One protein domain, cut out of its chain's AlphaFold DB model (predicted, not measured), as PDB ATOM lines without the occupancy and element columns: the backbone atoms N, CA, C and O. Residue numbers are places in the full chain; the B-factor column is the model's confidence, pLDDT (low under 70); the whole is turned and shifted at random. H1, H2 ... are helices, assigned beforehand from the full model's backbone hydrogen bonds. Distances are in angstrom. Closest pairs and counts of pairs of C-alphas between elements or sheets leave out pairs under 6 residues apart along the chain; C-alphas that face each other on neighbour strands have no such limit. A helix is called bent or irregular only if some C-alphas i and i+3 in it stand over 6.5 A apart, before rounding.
ATOM      1  N   VAL A 120     -38.213 -44.606  14.736       82.56
ATOM      2  CA  VAL A 120     -36.977 -45.067  14.075       82.56
ATOM      3  C   VAL A 120     -37.239 -45.470  12.620       82.56
ATOM      4  O   VAL A 120     -36.506 -45.083  11.717       82.56
ATOM      5  N   VAL A 121     -38.335 -46.195  12.363       82.12
ATOM      6  CA  VAL A 121     -38.740 -46.515  10.984       82.12
ATOM      7  C   VAL A 121     -39.120 -45.247  10.225       82.12
ATOM      8  O   VAL A 121     -38.837 -45.151   9.039       82.12
ATOM      9  N   HIS A 122     -39.732 -44.261  10.887       80.62
ATOM     10  CA  HIS A 122     -40.048 -42.991  10.240       80.62
ATOM     11  C   HIS A 122     -38.788 -42.212   9.847       80.62
ATOM     12  O   HIS A 122     -38.707 -41.749   8.716       80.62
ATOM     13  N   SER A 123     -37.798 -42.097  10.735       83.06
ATOM     14  CA  SER A 123     -36.547 -41.398  10.423       83.06
ATOM     15  C   SER A 123     -35.767 -42.084   9.304       83.06
ATOM     16  O   SER A 123     -35.257 -41.406   8.417       83.06
ATOM     17  N   GLU A 124     -35.714 -43.418   9.304       86.00
ATOM     18  CA  GLU A 124     -35.082 -44.175   8.217       86.00
ATOM     19  C   GLU A 124     -35.851 -44.029   6.902       86.00
ATOM     20  O   GLU A 124     -35.250 -43.827   5.853       86.00
ATOM     21  N   PHE A 125     -37.182 -44.037   6.956       85.00
ATOM     22  CA  PHE A 125     -38.017 -43.783   5.788       85.00
ATOM     23  C   PHE A 125     -37.781 -42.388   5.194       85.00
ATOM     24  O   PHE A 125     -37.586 -42.265   3.988       85.00
ATOM     25  N   VAL A 126     -37.761 -41.343   6.028       85.38
ATOM     26  CA  VAL A 126     -37.470 -39.969   5.587       85.38
ATOM     27  C   VAL A 126     -36.075 -39.881   4.969       85.38
ATOM     28  O   VAL A 126     -35.900 -39.231   3.942       85.38
ATOM     29  N   ARG A 127     -35.089 -40.571   5.555       87.38
ATOM     30  CA  ARG A 127     -33.720 -40.627   5.032       87.38
ATOM     31  C   ARG A 127     -33.662 -41.268   3.647       87.38
ATOM     32  O   ARG A 127     -33.059 -40.686   2.757       87.38
ATOM     33  N   ILE A 128     -34.299 -42.424   3.467       87.44
ATOM     34  CA  ILE A 128     -34.334 -43.132   2.180       87.44
ATOM     35  C   ILE A 128     -35.051 -42.289   1.125       87.44
ATOM     36  O   ILE A 128     -34.518 -42.101   0.042       87.44
ATOM     37  N   LYS A 129     -36.211 -41.711   1.463       84.94
ATOM     38  CA  LYS A 129     -36.967 -40.851   0.541       84.94
ATOM     39  C   LYS A 129     -36.132 -39.656   0.080       84.94
ATOM     40  O   LYS A 129     -36.168 -39.299  -1.088       84.94
ATOM     41  N   ARG A 130     -35.361 -39.053   0.991       86.25
ATOM     42  CA  ARG A 130     -34.436 -37.970   0.647       86.25
ATOM     43  C   ARG A 130     -33.310 -38.446  -0.275       86.25
ATOM     44  O   ARG A 130     -32.973 -37.728  -1.202       86.25
ATOM     45  N   GLN A 131     -32.740 -39.625  -0.026       86.12
ATOM     46  CA  GLN A 131     -31.700 -40.189  -0.892       86.12
ATOM     47  C   GLN A 131     -32.230 -40.472  -2.302       86.12
ATOM     48  O   GLN A 131     -31.602 -40.036  -3.254       86.12
ATOM     49  N   GLU A 132     -33.407 -41.093  -2.431       87.00
ATOM     50  CA  GLU A 132     -34.053 -41.321  -3.734       87.00
ATOM     51  C   GLU A 132     -34.321 -40.000  -4.466       87.00
ATOM     52  O   GLU A 132     -33.992 -39.874  -5.635       87.00
ATOM     53  N   GLN A 133     -34.835 -38.977  -3.773       85.75
ATOM     54  CA  GLN A 133     -35.040 -37.655  -4.376       85.75
ATOM     55  C   GLN A 133     -33.735 -37.007  -4.854       85.75
ATOM     56  O   GLN A 133     -33.720 -36.327  -5.876       85.75
ATOM     57  N   GLU A 134     -32.640 -37.180  -4.111       85.81
ATOM     58  CA  GLU A 134     -31.326 -36.678  -4.515       85.81
ATOM     59  C   GLU A 134     -30.751 -37.448  -5.717       85.81
ATOM     60  O   GLU A 134     -30.030 -36.855  -6.518       85.81
ATOM     61  N   GLU A 135     -31.058 -38.742  -5.841       87.62
ATOM     62  CA  GLU A 135     -30.693 -39.577  -6.991       87.62
ATOM     63  C   GLU A 135     -31.518 -39.215  -8.228       87.62
ATOM     64  O   GLU A 135     -30.927 -38.919  -9.264       87.62
ATOM     65  N   ASP A 136     -32.843 -39.118  -8.098       89.00
ATOM     66  CA  ASP A 136     -33.747 -38.687  -9.171       89.00
ATOM     67  C   ASP A 136     -33.321 -37.305  -9.705       89.00
ATOM     68  O   ASP A 136     -33.120 -37.124 -10.904       89.00
ATOM     69  N   ALA A 137     -33.057 -36.342  -8.813       88.31
ATOM     70  CA  ALA A 137     -32.606 -35.008  -9.212       88.31
ATOM     71  C   ALA A 137     -31.212 -35.008  -9.872       88.31
ATOM     72  O   ALA A 137     -30.892 -34.128 -10.671       88.31
ATOM     73  N   ARG A 138     -30.351 -35.980  -9.543       89.75
ATOM     74  CA  ARG A 138     -29.051 -36.157 -10.205       89.75
ATOM     75  C   ARG A 138     -29.223 -36.739 -11.604       89.75
ATOM     76  O   ARG A 138     -28.544 -36.279 -12.517       89.75
ATOM     77  N   GLU A 139     -30.100 -37.722 -11.775       90.94
ATOM     78  CA  GLU A 139     -30.430 -38.283 -13.088       90.94
ATOM     79  C   GLU A 139     -31.043 -37.216 -13.999       90.94
ATOM     80  O   GLU A 139     -30.597 -37.056 -15.134       90.94
ATOM     81  N   GLU A 140     -31.982 -36.422 -13.482       90.25
ATOM     82  CA  GLU A 140     -32.566 -35.286 -14.201       90.25
ATOM     83  C   GLU A 140     -31.497 -34.264 -14.614       90.25
ATOM     84  O   GLU A 140     -31.456 -33.861 -15.775       90.25
ATOM     85  N   ALA A 141     -30.572 -33.906 -13.716       88.94
ATOM     86  CA  ALA A 141     -29.475 -32.992 -14.041       88.94
ATOM     87  C   ALA A 141     -28.546 -33.547 -15.138       88.94
ATOM     88  O   ALA A 141     -28.078 -32.795 -15.994       88.94
ATOM     89  N   ILE A 142     -28.280 -34.858 -15.142       92.06
ATOM     90  CA  ILE A 142     -27.480 -35.518 -16.186       92.06
ATOM     91  C   ILE A 142     -28.210 -35.474 -17.529       92.06
ATOM     92  O   ILE A 142     -27.607 -35.096 -18.534       92.06
ATOM     93  N   VAL A 143     -29.500 -35.824 -17.553       94.25
ATOM     94  CA  VAL A 143     -30.327 -35.789 -18.769       94.25
ATOM     95  C   VAL A 143     -30.380 -34.373 -19.331       94.25
ATOM     96  O   VAL A 143     -30.094 -34.167 -20.506       94.25
ATOM     97  N   ASN A 144     -30.636 -33.384 -18.482       89.62
ATOM     98  CA  ASN A 144     -30.682 -31.987 -18.881       89.62
ATOM     99  C   ASN A 144     -29.329 -31.485 -19.413       89.62
ATOM    100  O   ASN A 144     -29.292 -30.767 -20.413       89.62
ATOM    101  N   ALA A 145     -28.209 -31.876 -18.794       90.06
ATOM    102  CA  ALA A 145     -26.876 -31.547 -19.296       90.06
ATOM    103  C   ALA A 145     -26.619 -32.182 -20.673       90.06
ATOM    104  O   ALA A 145     -26.092 -31.520 -21.567       90.06
ATOM    105  N   MET A 146     -27.048 -33.433 -20.881       93.25
ATOM    106  CA  MET A 146     -26.973 -34.094 -22.188       93.25
ATOM    107  C   MET A 146     -27.830 -33.387 -23.246       93.25
ATOM    108  O   MET A 146     -27.373 -33.212 -24.373       93.25
ATOM    109  N   GLU A 147     -29.043 -32.955 -22.894       93.06
ATOM    110  CA  GLU A 147     -29.951 -32.238 -23.799       93.06
ATOM    111  C   GLU A 147     -29.428 -30.845 -24.180       93.06
ATOM    112  O   GLU A 147     -29.571 -30.428 -25.332       93.06
ATOM    113  N   ARG A 148     -28.786 -30.134 -23.242       90.19
ATOM    114  CA  ARG A 148     -28.186 -28.807 -23.473       90.19
ATOM    115  C   ARG A 148     -26.801 -28.867 -24.126       90.19
ATOM    116  O   ARG A 148     -26.307 -27.840 -24.586       90.19
ATOM    117  N   GLY A 149     -26.182 -30.048 -24.192       90.31
ATOM    118  CA  GLY A 149     -24.803 -30.213 -24.662       90.31
ATOM    119  C   GLY A 149     -23.760 -29.666 -23.680       90.31
ATOM    120  O   GLY A 149     -22.687 -29.234 -24.098       90.31
ATOM    121  N   GLU A 150     -24.087 -29.652 -22.389       87.88
ATOM    122  CA  GLU A 150     -23.209 -29.229 -21.298       87.88
ATOM    123  C   GLU A 150     -22.340 -30.395 -20.783       87.88
ATOM    124  O   GLU A 150     -22.517 -31.561 -21.149       87.88
ATOM    125  N   ASP A 151     -21.379 -30.093 -19.907       89.25
ATOM    126  CA  ASP A 151     -20.471 -31.092 -19.340       89.25
ATOM    127  C   ASP A 151     -21.206 -32.108 -18.442       89.25
ATOM    128  O   ASP A 151     -21.472 -31.857 -17.265       89.25
ATOM    129  N   VAL A 152     -21.424 -33.322 -18.951       92.25
ATOM    130  CA  VAL A 152     -22.066 -34.426 -18.203       92.25
ATOM    131  C   VAL A 152     -21.329 -34.744 -16.898       92.25
ATOM    132  O   VAL A 152     -21.939 -34.949 -15.853       92.25
ATOM    133  N   THR A 153     -19.994 -34.697 -16.915       91.38
ATOM    134  CA  THR A 153     -19.179 -34.989 -15.722       91.38
ATOM    135  C   THR A 153     -19.367 -33.979 -14.584       91.38
ATOM    136  O   THR A 153     -19.102 -34.303 -13.428       91.38
ATOM    137  N   ARG A 154     -19.814 -32.752 -14.888       89.25
ATOM    138  CA  ARG A 154     -20.183 -31.744 -13.884       89.25
ATOM    139  C   ARG A 154     -21.521 -32.113 -13.243       89.25
ATOM    140  O   ARG A 154     -21.615 -32.108 -12.017       89.25
ATOM    141  N   ALA A 155     -22.511 -32.491 -14.051       89.19
ATOM    142  CA  ALA A 155     -23.815 -32.958 -13.579       89.19
ATOM    143  C   ALA A 155     -23.707 -34.240 -12.740       89.19
ATOM    144  O   ALA A 155     -24.334 -34.353 -11.690       89.19
ATOM    145  N   GLU A 156     -22.834 -35.172 -13.123       90.31
ATOM    146  CA  GLU A 156     -22.589 -36.385 -12.343       90.31
ATOM    147  C   GLU A 156     -22.017 -36.090 -10.953       90.31
ATOM    148  O   GLU A 156     -22.405 -36.751  -9.991       90.31
ATOM    149  N   LEU A 157     -21.095 -35.135 -10.819       90.06
ATOM    150  CA  LEU A 157     -20.451 -34.839  -9.535       90.06
ATOM    151  C   LEU A 157     -21.330 -33.984  -8.614       90.06
ATOM    152  O   LEU A 157     -21.393 -34.242  -7.411       90.06
ATOM    153  N   LEU A 158     -22.007 -32.979  -9.173       87.38
ATOM    154  CA  LEU A 158     -22.768 -31.989  -8.406       87.38
ATOM    155  C   LEU A 158     -24.263 -32.343  -8.272       87.38
ATOM    156  O   LEU A 158     -24.913 -31.910  -7.318       87.38
ATOM    157  N   GLY A 159     -24.813 -33.148  -9.184       89.25
ATOM    158  CA  GLY A 159     -26.241 -33.475  -9.248       89.25
ATOM    159  C   GLY A 159     -27.095 -32.230  -9.474       89.25
ATOM    160  O   GLY A 159     -26.769 -31.406 -10.323       89.25
ATOM    161  N   ALA A 160     -28.142 -32.057  -8.664       85.69
ATOM    162  CA  ALA A 160     -29.041 -30.898  -8.721       85.69
ATOM    163  C   ALA A 160     -28.326 -29.536  -8.611       85.69
ATOM    164  O   ALA A 160     -28.825 -28.523  -9.090       85.69
ATOM    165  N   GLU A 161     -27.145 -29.490  -7.987       86.19
ATOM    166  CA  GLU A 161     -26.379 -28.249  -7.865       86.19
ATOM    167  C   GLU A 161     -25.715 -27.811  -9.170       86.19
ATOM    168  O   GLU A 161     -25.381 -26.637  -9.306       86.19
ATOM    169  N   ALA A 162     -25.546 -28.726 -10.132       86.50
ATOM    170  CA  ALA A 162     -24.967 -28.414 -11.436       86.50
ATOM    171  C   ALA A 162     -25.812 -27.402 -12.220       86.50
ATOM    172  O   ALA A 162     -25.262 -26.620 -12.999       86.50
ATOM    173  N   GLU A 163     -27.127 -27.427 -11.994       82.62
ATOM    174  CA  GLU A 163     -28.109 -26.564 -12.651       82.62
ATOM    175  C   GLU A 163     -28.283 -25.211 -11.950       82.62
ATOM    176  O   GLU A 163     -28.948 -24.316 -12.476       82.62
ATOM    177  N   LEU A 164     -27.698 -25.030 -10.761       82.88
ATOM    178  CA  LEU A 164     -27.823 -23.779 -10.029       82.88
ATOM    179  C   LEU A 164     -27.023 -22.673 -10.720       82.88
ATOM    180  O   LEU A 164     -25.799 -22.734 -10.869       82.88
ATOM    181  N   VAL A 165     -27.734 -21.606 -11.077       80.44
ATOM    182  CA  VAL A 165     -27.133 -20.359 -11.542       80.44
ATOM    183  C   VAL A 165     -26.691 -19.561 -10.321       80.44
ATOM    184  O   VAL A 165     -27.511 -18.993  -9.598       80.44
ATOM    185  N   VAL A 166     -25.382 -19.526 -10.076       78.81
ATOM    186  CA  VAL A 166     -24.794 -18.729  -8.996       78.81
ATOM    187  C   VAL A 166     -24.498 -17.323  -9.510       78.81
ATOM    188  O   VAL A 166     -23.696 -17.135 -10.424       78.81
ATOM    189  N   LEU A 167     -25.153 -16.322  -8.920       71.56
ATOM    190  CA  LEU A 167     -24.944 -14.917  -9.265       71.56
ATOM    191  C   LEU A 167     -23.498 -14.508  -8.943       71.56
ATOM    192  O   LEU A 167     -23.054 -14.637  -7.807       71.56
ATOM    193  N   GLY A 168     -22.781 -13.999  -9.946       70.88
ATOM    194  CA  GLY A 168     -21.372 -13.596  -9.836       70.88
ATOM    195  C   GLY A 168     -20.388 -14.550 -10.516       70.88
ATOM    196  O   GLY A 168     -19.277 -14.133 -10.827       70.88
ATOM    197  N   GLU A 169     -20.806 -15.777 -10.838       80.19
ATOM    198  CA  GLU A 169     -19.994 -16.734 -11.594       80.19
ATOM    199  C   GLU A 169     -20.507 -16.828 -13.040       80.19
ATOM    200  O   GLU A 169     -21.590 -17.369 -13.274       80.19
ATOM    201  N   PRO A 170     -19.756 -16.329 -14.043       72.25
ATOM    202  CA  PRO A 170     -20.235 -16.266 -15.429       72.25
ATOM    203  C   PRO A 170     -20.477 -17.644 -16.064       72.25
ATOM    204  O   PRO A 170     -21.207 -17.741 -17.044       72.25
ATOM    205  N   HIS A 171     -19.889 -18.705 -15.500       70.94
ATOM    206  CA  HIS A 171     -19.988 -20.080 -16.002       70.94
ATOM    207  C   HIS A 171     -20.838 -20.998 -15.092       70.94
ATOM    208  O   HIS A 171     -20.900 -22.214 -15.307       70.94
ATOM    209  N   GLY A 172     -21.510 -20.436 -14.076       79.94
ATOM    210  CA  GLY A 172     -22.292 -21.190 -13.091       79.94
ATOM    211  C   GLY A 172     -21.432 -22.057 -12.158       79.94
ATOM    212  O   GLY A 172     -20.256 -21.771 -11.939       79.94
ATOM    213  N   SER A 173     -22.017 -23.115 -11.584       84.12
ATOM    214  CA  SER A 173     -21.324 -24.008 -10.643       84.12
ATOM    215  C   SER A 173     -20.117 -24.714 -11.281       84.12
ATOM    216  O   SER A 173     -20.259 -25.410 -12.282       84.12
ATOM    217  N   GLN A 174     -18.927 -24.614 -10.702       85.62
ATOM    218  CA  GLN A 174     -17.739 -25.232 -11.302       85.62
ATOM    219  C   GLN A 174     -17.617 -26.713 -10.919       85.62
ATOM    220  O   GLN A 174     -17.976 -27.111  -9.815       85.62
ATOM    221  N   LYS A 175     -17.043 -27.538 -11.805       86.62
ATOM    222  CA  LYS A 175     -16.844 -28.984 -11.572       86.62
ATOM    223  C   LYS A 175     -15.956 -29.292 -10.357       86.62
ATOM    224  O   LYS A 175     -16.091 -30.346  -9.747       86.62
ATOM    225  N   GLU A 176     -15.040 -28.387 -10.029       89.12
ATOM    226  CA  GLU A 176     -14.111 -28.530  -8.902       89.12
ATOM    227  C   GLU A 176     -14.777 -28.276  -7.547       89.12
ATOM    228  O   GLU A 176     -14.192 -28.556  -6.500       89.12
ATOM    229  N   TRP A 177     -15.996 -27.736  -7.545       88.19
ATOM    230  CA  TRP A 177     -16.698 -27.454  -6.310       88.19
ATOM    231  C   TRP A 177     -17.101 -28.743  -5.606       88.19
ATOM    232  O   TRP A 177     -17.563 -29.711  -6.209       88.19
ATOM    233  N   ALA A 178     -16.958 -28.729  -4.285       85.94
ATOM    234  CA  ALA A 178     -17.578 -29.748  -3.464       85.94
ATOM    235  C   ALA A 178     -19.104 -29.593  -3.527       85.94
ATOM    236  O   ALA A 178     -19.637 -28.479  -3.552       85.94
ATOM    237  N   ARG A 179     -19.809 -30.723  -3.482       84.19
ATOM    238  CA  ARG A 179     -21.264 -30.741  -3.313       84.19
ATOM    239  C   ARG A 179     -21.632 -29.979  -2.035       84.19
ATOM    240  O   ARG A 179     -21.035 -30.202  -0.982       84.19
ATOM    241  N   GLY A 180     -22.591 -29.071  -2.127       83.25
ATOM    242  CA  GLY A 180     -23.000 -28.144  -1.078       83.25
ATOM    243  C   GLY A 180     -22.511 -26.711  -1.283       83.25
ATOM    244  O   GLY A 180     -23.028 -25.809  -0.632       83.25
ATOM    245  N   VAL A 181     -21.523 -26.452  -2.148       86.56
ATOM    246  CA  VAL A 181     -20.952 -25.098  -2.298       86.56
ATOM    247  C   VAL A 181     -21.921 -24.165  -3.015       86.56
ATOM    248  O   VAL A 181     -22.153 -23.058  -2.539       86.56
ATOM    249  N   ALA A 182     -22.534 -24.607  -4.114       83.00
ATOM    250  CA  ALA A 182     -23.469 -23.768  -4.866       83.00
ATOM    251  C   ALA A 182     -24.711 -23.416  -4.029       83.00
ATOM    252  O   ALA A 182     -25.151 -22.267  -4.007       83.00
ATOM    253  N   THR A 183     -25.234 -24.385  -3.271       83.06
ATOM    254  CA  THR A 183     -26.358 -24.174  -2.345       83.06
ATOM    255  C   THR A 183     -25.964 -23.309  -1.149       83.06
ATOM    256  O   THR A 183     -26.728 -22.441  -0.722       83.06
ATOM    257  N   TYR A 184     -24.753 -23.484  -0.618       83.06
ATOM    258  CA  TYR A 184     -24.218 -22.632   0.440       83.06
ATOM    259  C   TYR A 184     -24.062 -21.180  -0.017       83.06
ATOM    260  O   TYR A 184     -24.461 -20.271   0.709       83.06
ATOM    261  N   LEU A 185     -23.528 -20.953  -1.218       81.94
ATOM    262  CA  LEU A 185     -23.429 -19.618  -1.800       81.94
ATOM    263  C   LEU A 185     -24.828 -19.024  -1.972       81.94
ATOM    264  O   LEU A 185     -25.112 -17.988  -1.388       81.94
ATOM    265  N   GLY A 186     -25.760 -19.740  -2.604       75.31
ATOM    266  CA  GLY A 186     -27.137 -19.260  -2.766       75.31
ATOM    267  C   GLY A 186     -27.869 -18.929  -1.455       75.31
ATOM    268  O   GLY A 186     -28.727 -18.053  -1.444       75.31
ATOM    269  N   THR A 187     -27.537 -19.596  -0.343       76.50
ATOM    270  CA  THR A 187     -28.173 -19.342   0.966       76.50
ATOM    271  C   THR A 187     -27.471 -18.291   1.818       76.50
ATOM    272  O   THR A 187     -28.122 -17.682   2.667       76.50
ATOM    273  N   ARG A 188     -26.157 -18.095   1.656       73.88
ATOM    274  CA  ARG A 188     -25.360 -17.209   2.524       73.88
ATOM    275  C   ARG A 188     -24.823 -15.965   1.844       73.88
ATOM    276  O   ARG A 188     -24.511 -15.007   2.547       73.88
ATOM    277  N   THR A 189     -24.673 -15.965   0.525       67.19
ATOM    278  CA  THR A 189     -24.326 -14.744  -0.197       67.19
ATOM    279  C   THR A 189     -25.621 -14.027  -0.524       67.19
ATOM    280  O   THR A 189     -26.411 -14.513  -1.333       67.19
ATOM    281  N   GLU A 190     -25.855 -12.889   0.128       59.81
ATOM    282  CA  GLU A 190     -26.914 -11.988  -0.308       59.81
ATOM    283  C   GLU A 190     -26.638 -11.604  -1.770       59.81
ATOM    284  O   GLU A 190     -25.487 -11.299  -2.110       59.81
TER     285      GLU A 190
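AT A GLANCE: This is residues 120 to 190 of the 290 residues of the protein "DUF1713 domain-containing protein" of Malassezia vespertilionis (UniProt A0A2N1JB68). One long helix, H1, makes a straight arm whose first part, residues 120 to 133, sticks out from a small body. In that body the short helix H2 folds back on the second part of H1, a long loop follows, and H3 lies beyond H2, clear of H1. The printed part has 71 residues with three named helices, in the order H1, H2, H3, and no named strand; its class is all helix. It is only just loose, close to compact, with a radius of gyration of the C-alphas of 13.7 A, and flat, spanning 44 by 31 by 16 A.

HOW THE PARTS SIT: Start with H1, residues 120 to 148, and go on over a tight link to H2, residues 152 to 163. H1 touches H2 with residues 134 to 146 alone; look at Arg 138 and Gly 159, whose C-alphas are the closest, 4.0 A apart. Their lines stand at a steep tilt of 63 degrees, opposite ways. H3, residues 181 to 188, is close to H2 but not clearly touching; the closest C-alphas, of Glu 161 and Ala 182, are 6.1 A apart. These two run the same way at a shallow tilt of 15 degrees. H1 and H3 are apart. In H1 and H3 every O i to N i+4 pair is within hydrogen-bond range; in H2, 4 of 8 are.

IN THESE COORDINATES: Find C-alpha 120 at (-36.977, -45.067, 14.075); from there H1 runs 41.9 A to C-alpha 148 at (-28.186, -28.807, -23.473). H2 measures 11.4 A and is irregular: C-alphas 157 and 160 are 9.5 A apart. H3 measures 10.2 A and ends with C-alpha 188 at (-25.360, -17.209, 2.524).

THE WHOLE: The C-alphas of Val 120 and Pro 170 are the two farthest apart, 44.5 A. The link from H2 to H3, residues 164 to 180, is long. The printed part has no cut. Its mean pLDDT is 84.7, and residues 189 to 190 are under 70.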